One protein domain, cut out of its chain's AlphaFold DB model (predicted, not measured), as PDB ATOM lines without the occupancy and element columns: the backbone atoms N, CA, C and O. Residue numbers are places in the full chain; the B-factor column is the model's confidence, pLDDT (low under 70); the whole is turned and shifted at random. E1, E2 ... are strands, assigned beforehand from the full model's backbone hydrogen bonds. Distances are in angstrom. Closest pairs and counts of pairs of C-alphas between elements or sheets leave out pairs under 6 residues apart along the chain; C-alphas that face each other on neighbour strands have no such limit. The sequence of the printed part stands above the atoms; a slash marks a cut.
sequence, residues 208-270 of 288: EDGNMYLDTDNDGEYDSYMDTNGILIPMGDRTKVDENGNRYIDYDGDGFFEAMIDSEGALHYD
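Overview. This is residues 208 to 270 of the 288 residues of an uncharacterized protein of Clostridiales bacterium (UniProt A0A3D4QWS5). With little regular structure, this is two small sheets of very short strands: a twisted one, E4 to E7, towards one end, and E1 to E3 towards the other, with E3 nearest the middle. Each is an antiparallel meander, every strand the neighbour of the one before. The 63 printed residues include no named helix and seven strands, E1 to E7 in chain order, holding 21 residues; the class is all strand. The whole is compact, radius of gyration of the C-alphas 11.8 A, spanning 31 by 29 by 20 A.

Arrangement. Look first at E4, residues 239 to 241, and E5, residues 247 to 249, a hairpin: N 248 and O 240 are 2.8 A apart. Next, E6, residues 259 to 261, has N 261 2.7 A from O 247, and E7, residues 267 to 269, has N 268 2.7 A from O 260. In the other sheet, E1, residues 212 to 214, and E2, residues 224 to 226, have N 214 2.7 A from O 224; E3, residues 232 to 234, has N 233 2.7 A from O 225. Between the sheets, the closest C-alphas of E3 and E5, Pro 234 and Ile 249, are 7.1 A apart.

Along the chain. Find C-alpha 212 at (-52.983, -87.599, 66.048), where E1 begins; E7 ends at C-alpha 269, (-68.103, -89.476, 49.061), 7.0 A from its first.

Size, cuts and confidence. The printed part has no cut and no long link; pLDDT is under 70 at residues 208 to 221 and 223 to 232.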
ATOM      1  N   GLU A 208     -45.357 -92.231  64.926       58.19
ATOM      2  CA  GLU A 208     -44.096 -91.922  64.229       58.19
ATOM      3  C   GLU A 208     -44.304 -91.162  62.905       58.19
ATOM      4  O   GLU A 208     -43.391 -90.474  62.443       58.19
ATOM      5  N   ASP A 209     -45.502 -91.251  62.322       61.84
ATOM      6  CA  ASP A 209     -45.890 -90.580  61.082       61.84
ATOM      7  C   ASP A 209     -46.531 -89.198  61.336       61.84
ATOM      8  O   ASP A 209     -46.822 -88.464  60.389       61.84
ATOM      9  N   GLY A 210     -46.715 -88.810  62.605       58.00
ATOM     10  CA  GLY A 210     -47.298 -87.533  63.016       58.00
ATOM     11  C   GLY A 210     -48.827 -87.494  62.985       58.00
ATOM     12  O   GLY A 210     -49.403 -86.407  63.054       58.00
ATOM     13  N   ASN A 211     -49.496 -88.644  62.880       63.62
ATOM     14  CA  ASN A 211     -50.949 -88.726  62.998       63.62
ATOM     15  C   ASN A 211     -51.368 -88.611  64.465       63.62
ATOM     16  O   ASN A 211     -50.705 -89.152  65.345       63.62
ATOM     17  N   MET A 212     -52.493 -87.950  64.718       68.06
ATOM     18  CA  MET A 212     -52.983 -87.599  66.048       68.06
ATOM     19  C   MET A 212     -54.162 -88.497  66.468       68.06
ATOM     20  O   MET A 212     -55.241 -88.364  65.918       68.06
ATOM     21  N   TYR A 213     -54.017 -89.363  67.466       64.06
ATOM     22  CA  TYR A 213     -55.018 -90.324  67.945       64.06
ATOM     23  C   TYR A 213     -55.830 -89.787  69.116       64.06
ATOM     24  O   TYR A 213     -55.253 -89.287  70.067       64.06
ATOM     25  N   LEU A 214     -57.149 -89.934  69.084       63.88
ATOM     26  CA  LEU A 214     -58.085 -89.521  70.124       63.88
ATOM     27  C   LEU A 214     -58.765 -90.756  70.719       63.88
ATOM     28  O   LEU A 214     -59.372 -91.534  69.988       63.88
ATOM     29  N   ASP A 215     -58.718 -90.866  72.040       62.91
ATOM     30  CA  ASP A 215     -59.522 -91.773  72.865       62.91
ATOM     31  C   ASP A 215     -60.492 -90.881  73.661       62.91
ATOM     32  O   ASP A 215     -60.063 -90.060  74.471       62.91
ATOM     33  N   THR A 216     -61.786 -90.922  73.350       58.00
ATOM     34  CA  THR A 216     -62.789 -89.998  73.907       58.00
ATOM     35  C   THR A 216     -63.520 -90.547  75.125       58.00
ATOM     36  O   THR A 216     -64.186 -89.765  75.813       58.00
ATOM     37  N   ASP A 217     -63.412 -91.844  75.408       55.88
ATOM     38  CA  ASP A 217     -64.067 -92.495  76.545       55.88
ATOM     39  C   ASP A 217     -63.096 -93.079  77.587       55.88
ATOM     40  O   ASP A 217     -63.545 -93.555  78.637       55.88
ATOM     41  N   ASN A 218     -61.791 -92.899  77.365       51.22
ATOM     42  CA  ASN A 218     -60.688 -93.261  78.251       51.22
ATOM     43  C   ASN A 218     -60.667 -94.766  78.562       51.22
ATOM     44  O   ASN A 218     -60.356 -95.181  79.686       51.22
ATOM     45  N   ASP A 219     -61.051 -95.590  77.584       60.03
ATOM     46  CA  ASP A 219     -61.028 -97.047  77.695       60.03
ATOM     47  C   ASP A 219     -59.659 -97.656  77.327       60.03
ATOM     48  O   ASP A 219     -59.404 -98.835  77.612       60.03
ATOM     49  N   GLY A 220     -58.742 -96.830  76.807       61.38
ATOM     50  CA  GLY A 220     -57.399 -97.217  76.389       61.38
ATOM     51  C   GLY A 220     -57.313 -97.711  74.942       61.38
ATOM     52  O   GLY A 220     -56.220 -98.089  74.505       61.38
ATOM     53  N   GLU A 221     -58.419 -97.711  74.198       69.06
ATOM     54  CA  GLU A 221     -58.478 -97.877  72.750       69.06
ATOM     55  C   GLU A 221     -58.755 -96.520  72.077       69.06
ATOM     56  O   GLU A 221     -59.534 -95.694  72.537       69.06
ATOM     57  N   TYR A 222     -58.087 -96.242  70.955       70.75
ATOM     58  CA  TYR A 222     -58.317 -94.987  70.240       70.75
ATOM     59  C   TYR A 222     -59.613 -95.056  69.424       70.75
ATOM     60  O   TYR A 222     -59.758 -95.916  68.555       70.75
ATOM     61  N   ASP A 223     -60.513 -94.098  69.639       66.69
ATOM     62  CA  ASP A 223     -61.773 -93.932  68.907       66.69
ATOM     63  C   ASP A 223     -61.577 -93.397  67.489       66.69
ATOM     64  O   ASP A 223     -62.358 -93.666  66.570       66.69
ATOM     65  N   SER A 224     -60.572 -92.546  67.307       67.88
ATOM     66  CA  SER A 224     -60.301 -91.878  66.040       67.88
ATOM     67  C   SER A 224     -58.856 -91.426  65.964       67.88
ATOM     68  O   SER A 224     -58.171 -91.338  66.974       67.88
ATOM     69  N   TYR A 225     -58.387 -91.098  64.769       68.69
ATOM     70  CA  TYR A 225     -57.161 -90.338  64.618       68.69
ATOM     71  C   TYR A 225     -57.291 -89.317  63.494       68.69
ATOM     72  O   TYR A 225     -58.039 -89.515  62.542       68.69
ATOM     73  N   MET A 226     -56.581 -88.207  63.598       66.69
ATOM     74  CA  MET A 226     -56.439 -87.200  62.568       66.69
ATOM     75  C   MET A 226     -55.134 -87.443  61.818       66.69
ATOM     76  O   MET A 226     -54.071 -87.528  62.430       66.69
ATOM     77  N   ASP A 227     -55.214 -87.587  60.500       64.19
ATOM     78  CA  ASP A 227     -54.018 -87.731  59.676       64.19
ATOM     79  C   ASP A 227     -53.242 -86.406  59.559       64.19
ATOM     80  O   ASP A 227     -53.712 -85.330  59.942       64.19
ATOM     81  N   THR A 228     -52.047 -86.465  58.976       55.50
ATOM     82  CA  THR A 228     -51.209 -85.277  58.721       55.50
ATOM     83  C   THR A 228     -51.847 -84.237  57.786       55.50
ATOM     84  O   THR A 228     -51.388 -83.095  57.737       55.50
ATOM     85  N   ASN A 229     -52.924 -84.588  57.076       57.78
ATOM     86  CA  ASN A 229     -53.702 -83.674  56.239       57.78
ATOM     87  C   ASN A 229     -54.876 -83.025  56.998       57.78
ATOM     88  O   ASN A 229     -55.621 -82.233  56.416       57.78
ATOM     89  N   GLY A 230     -55.045 -83.330  58.288       55.41
ATOM     90  CA  GLY A 230     -56.120 -82.808  59.130       55.41
ATOM     91  C   GLY A 230     -57.452 -83.550  58.979       55.41
ATOM     92  O   GLY A 230     -58.488 -83.038  59.412       55.41
ATOM     93  N   ILE A 231     -57.463 -84.732  58.357       60.16
ATOM     94  CA  ILE A 231     -58.661 -85.556  58.179       60.16
ATOM     95  C   ILE A 231     -58.854 -86.427  59.417       60.16
ATOM     96  O   ILE A 231     -58.021 -87.276  59.715       60.16
ATOM     97  N   LEU A 232     -59.982 -86.247  60.111       65.19
ATOM     98  CA  LEU A 232     -60.383 -87.104  61.227       65.19
ATOM     99  C   LEU A 232     -60.960 -88.425  60.707       65.19
ATOM    100  O   LEU A 232     -61.968 -88.438  60.001       65.19
ATOM    101  N   ILE A 233     -60.348 -89.531  61.106       71.25
ATOM    102  CA  ILE A 233     -60.701 -90.882  60.705       71.25
ATOM    103  C   ILE A 233     -61.109 -91.683  61.949       71.25
ATOM    104  O   ILE A 233     -60.277 -91.892  62.830       71.25
ATOM    105  N   PRO A 234     -62.367 -92.144  62.051       73.44
ATOM    106  CA  PRO A 234     -62.787 -93.017  63.141       73.44
ATOM    107  C   PRO A 234     -62.115 -94.392  63.030       73.44
ATOM    108  O   PRO A 234     -61.808 -94.853  61.928       73.44
ATOM    109  N   MET A 235     -61.901 -95.044  64.169       77.00
ATOM    110  CA  MET A 235     -61.281 -96.365  64.286       77.00
ATOM    111  C   MET A 235     -62.325 -97.459  64.574       77.00
ATOM    112  O   MET A 235     -63.536 -97.213  64.610       77.00
ATOM    113  N   GLY A 236     -61.854 -98.702  64.693       77.69
ATOM    114  CA  GLY A 236     -62.693 -99.878  64.926       77.69
ATOM    115  C   GLY A 236     -63.588-100.233  63.735       77.69
ATOM    116  O   GLY A 236     -63.222-100.038  62.577       77.69
ATOM    117  N   ASP A 237     -64.792-100.734  64.020       78.94
ATOM    118  CA  ASP A 237     -65.752-101.217  63.011       78.94
ATOM    119  C   ASP A 237     -66.267-100.117  62.059       78.94
ATOM    120  O   ASP A 237     -66.896-100.403  61.039       78.94
ATOM    121  N   ARG A 238     -65.981 -98.852  62.379       77.06
ATOM    122  CA  ARG A 238     -66.365 -97.662  61.605       77.06
ATOM    123  C   ARG A 238     -65.440 -97.388  60.427       77.06
ATOM    124  O   ARG A 238     -65.690 -96.488  59.625       77.06
ATOM    125  N   THR A 239     -64.354 -98.144  60.324       82.62
ATOM    126  CA  THR A 239     -63.402 -98.053  59.231       82.62
ATOM    127  C   THR A 239     -63.092 -99.439  58.683       82.62
ATOM    128  O   THR A 239     -62.937-100.414  59.411       82.62
ATOM    129  N   LYS A 240     -63.004 -99.536  57.356       84.62
ATOM    130  CA  LYS A 240     -62.498-100.728  56.667       84.62
ATOM    131  C   LYS A 240     -61.455-100.312  55.643       84.62
ATOM    132  O   LYS A 240     -61.574 -99.250  55.036       84.62
ATOM    133  N   VAL A 241     -60.472-101.172  55.418       86.19
ATOM    134  CA  VAL A 241     -59.467-101.003  54.364       86.19
ATOM    135  C   VAL A 241     -59.586-102.187  53.410       86.19
ATOM    136  O   VAL A 241     -59.671-103.330  53.863       86.19
ATOM    137  N   ASP A 242     -59.666-101.924  52.106       84.88
ATOM    138  CA  ASP A 242     -59.687-102.980  51.090       84.88
ATOM    139  C   ASP A 242     -58.270-103.452  50.708       84.88
ATOM    140  O   ASP A 242     -57.257-102.902  51.139       84.88
ATOM    141  N   GLU A 243     -58.185-104.491  49.873       85.69
ATOM    142  CA  GLU A 243     -56.907-105.040  49.393       85.69
ATOM    143  C   GLU A 243     -56.087-104.047  48.550       85.69
ATOM    144  O   GLU A 243     -54.883-104.241  48.378       85.69
ATOM    145  N   ASN A 244     -56.719-102.990  48.027       83.38
ATOM    146  CA  ASN A 244     -56.061-101.948  47.242       83.38
ATOM    147  C   ASN A 244     -55.541-100.800  48.123       83.38
ATOM    148  O   ASN A 244     -54.905 -99.887  47.606       83.38
ATOM    149  N   GLY A 245     -55.795-100.842  49.435       80.69
ATOM    150  CA  GLY A 245     -55.431 -99.782  50.368       80.69
ATOM    151  C   GLY A 245     -56.430 -98.624  50.413       80.69
ATOM    152  O   GLY A 245     -56.141 -97.623  51.062       80.69
ATOM    153  N   ASN A 246     -57.599 -98.747  49.776       83.12
ATOM    154  CA  ASN A 246     -58.659 -97.755  49.916       83.12
ATOM    155  C   ASN A 246     -59.308 -97.914  51.287       83.12
ATOM    156  O   ASN A 246     -59.713 -99.010  51.686       83.12
ATOM    157  N   ARG A 247     -59.446 -96.803  51.997       85.12
ATOM    158  CA  ARG A 247     -60.104 -96.746  53.291       85.12
ATOM    159  C   ARG A 247     -61.522 -96.250  53.136       85.12
ATOM    160  O   ARG A 247     -61.742 -95.211  52.539       85.12
ATOM    161  N   TYR A 248     -62.465 -96.918  53.768       86.06
ATOM    162  CA  TYR A 248     -63.856 -96.501  53.826       86.06
ATOM    163  C   TYR A 248     -64.214 -96.126  55.260       86.06
ATOM    164  O   TYR A 248     -63.740 -96.772  56.200       86.06
ATOM    165  N   ILE A 249     -65.038 -95.095  55.417       84.00
ATOM    166  CA  ILE A 249     -65.370 -94.468  56.696       84.00
ATOM    167  C   ILE A 249     -66.890 -94.371  56.850       84.00
ATOM    168  O   ILE A 249     -67.561 -93.822  55.976       84.00
ATOM    169  N   ASP A 250     -67.392 -94.894  57.967       82.81
ATOM    170  CA  ASP A 250     -68.775 -94.799  58.440       82.81
ATOM    171  C   ASP A 250     -68.861 -93.747  59.566       82.81
ATOM    172  O   ASP A 250     -68.448 -93.954  60.723       82.81
ATOM    173  N   TYR A 251     -69.390 -92.571  59.223       75.19
ATOM    174  CA  TYR A 251     -69.431 -91.422  60.132       75.19
ATOM    175  C   TYR A 251     -70.611 -91.439  61.099       75.19
ATOM    176  O   TYR A 251     -70.551 -90.752  62.124       75.19
ATOM    177  N   ASP A 252     -71.663 -92.221  60.854       77.81
ATOM    178  CA  ASP A 252     -72.839 -92.271  61.730       77.81
ATOM    179  C   ASP A 252     -73.056 -93.623  62.437       77.81
ATOM    180  O   ASP A 252     -73.812 -93.681  63.411       77.81
ATOM    181  N   GLY A 253     -72.272 -94.637  62.083       77.69
ATOM    182  CA  GLY A 253     -72.285 -95.978  62.657       77.69
ATOM    183  C   GLY A 253     -73.450 -96.821  62.146       77.69
ATOM    184  O   GLY A 253     -73.873 -97.745  62.846       77.69
ATOM    185  N   ASP A 254     -74.042 -96.470  60.999       80.50
ATOM    186  CA  ASP A 254     -75.195 -97.167  60.429       80.50
ATOM    187  C   ASP A 254     -74.812 -98.404  59.586       80.50
ATOM    188  O   ASP A 254     -75.695 -99.163  59.162       80.50
ATOM    189  N   GLY A 255     -73.510 -98.654  59.405       82.62
ATOM    190  CA  GLY A 255     -72.948 -99.739  58.602       82.62
ATOM    191  C   GLY A 255     -72.816 -99.407  57.112       82.62
ATOM    192  O   GLY A 255     -72.343-100.252  56.342       82.62
ATOM    193  N   PHE A 256     -73.223 -98.209  56.690       83.88
ATOM    194  CA  PHE A 256     -72.922 -97.635  55.387       83.88
ATOM    195  C   PHE A 256     -71.708 -96.718  55.517       83.88
ATOM    196  O   PHE A 256     -71.511 -96.033  56.507       83.88
ATOM    197  N   PHE A 257     -70.844 -96.736  54.510       85.56
ATOM    198  CA  PHE A 257     -69.615 -95.954  54.546       85.56
ATOM    199  C   PHE A 257     -69.805 -94.721  53.662       85.56
ATOM    200  O   PHE A 257     -69.791 -94.852  52.441       85.56
ATOM    201  N   GLU A 258     -69.994 -93.538  54.246       82.88
ATOM    202  CA  GLU A 258     -70.241 -92.289  53.503       82.88
ATOM    203  C   GLU A 258     -69.014 -91.769  52.758       82.88
ATOM    204  O   GLU A 258     -69.152 -91.011  51.797       82.88
ATOM    205  N   ALA A 259     -67.815 -92.110  53.224       83.19
ATOM    206  CA  ALA A 259     -66.579 -91.594  52.660       83.19
ATOM    207  C   ALA A 259     -65.591 -92.710  52.337       83.19
ATOM    208  O   ALA A 259     -65.530 -93.731  53.020       83.19
ATOM    209  N   MET A 260     -64.798 -92.486  51.295       86.75
ATOM    210  CA  MET A 260     -63.688 -93.340  50.906       86.75
ATOM    211  C   MET A 260     -62.459 -92.476  50.643       86.75
ATOM    212  O   MET A 260     -62.545 -91.485  49.930       86.75
ATOM    213  N   ILE A 261     -61.330 -92.834  51.236       83.12
ATOM    214  CA  ILE A 261     -60.018 -92.272  50.935       83.12
ATOM    215  C   ILE A 261     -59.299 -93.318  50.094       83.12
ATOM    216  O   ILE A 261     -59.114 -94.446  50.554       83.12
ATOM    217  N   ASP A 262     -58.937 -92.976  48.864       83.75
ATOM    218  CA  ASP A 262     -58.217 -93.916  48.010       83.75
ATOM    219  C   ASP A 262     -56.751 -94.065  48.438       83.75
ATOM    220  O   ASP A 262     -56.236 -93.326  49.281       83.75
ATOM    221  N   SER A 263     -56.054 -95.035  47.849       77.25
ATOM    222  CA  SER A 263     -54.630 -95.275  48.117       77.25
ATOM    223  C   SER A 263     -53.711 -94.090  47.779       77.25
ATOM    224  O   SER A 263     -52.549 -94.087  48.176       77.25
ATOM    225  N   GLU A 264     -54.198 -93.112  47.011       77.75
ATOM    226  CA  GLU A 264     -53.477 -91.885  46.657       77.75
ATOM    227  C   GLU A 264     -53.776 -90.739  47.645       77.75
ATOM    228  O   GLU A 264     -53.192 -89.659  47.537       77.75
ATOM    229  N   GLY A 265     -54.645 -90.979  48.635       70.50
ATOM    230  CA  GLY A 265     -55.046 -90.017  49.658       70.50
ATOM    231  C   GLY A 265     -56.193 -89.098  49.234       70.50
ATOM    232  O   GLY A 265     -56.517 -88.159  49.962       70.50
ATOM    233  N   ALA A 266     -56.825 -89.326  48.079       76.62
ATOM    234  CA  ALA A 266     -57.953 -88.513  47.650       76.62
ATOM    235  C   ALA A 266     -59.249 -88.968  48.328       76.62
ATOM    236  O   ALA A 266     -59.565 -90.154  48.402       76.62
ATOM    237  N   LEU A 267     -60.012 -87.990  48.818       78.19
ATOM    238  CA  LEU A 267     -61.278 -88.198  49.509       78.19
ATOM    239  C   LEU A 267     -62.454 -88.180  48.522       78.19
ATOM    240  O   LEU A 267     -62.647 -87.231  47.758       78.19
ATOM    241  N   HIS A 268     -63.282 -89.209  48.612       82.12
ATOM    242  CA  HIS A 268     -64.480 -89.451  47.819       82.12
ATOM    243  C   HIS A 268     -65.673 -89.656  48.749       82.12
ATOM    244  O   HIS A 268     -65.513 -90.124  49.876       82.12
ATOM    245  N   TYR A 269     -66.876 -89.338  48.276       83.00
ATOM    246  CA  TYR A 269     -68.103 -89.476  49.061       83.00
ATOM    247  C   TYR A 269     -69.139 -90.297  48.306       83.00
ATOM    248  O   TYR A 269     -69.284 -90.120  47.102       83.00
ATOM    249  N   ASP A 270     -69.873 -91.138  49.026       80.75
ATOM    250  CA  ASP A 270     -71.081 -91.808  48.547       80.75
ATOM    251  C   ASP A 270     -72.295 -91.019  49.064       80.75
ATOM    252  O   ASP A 270     -72.728 -91.150  50.213       80.75
TER     253      ASP A 270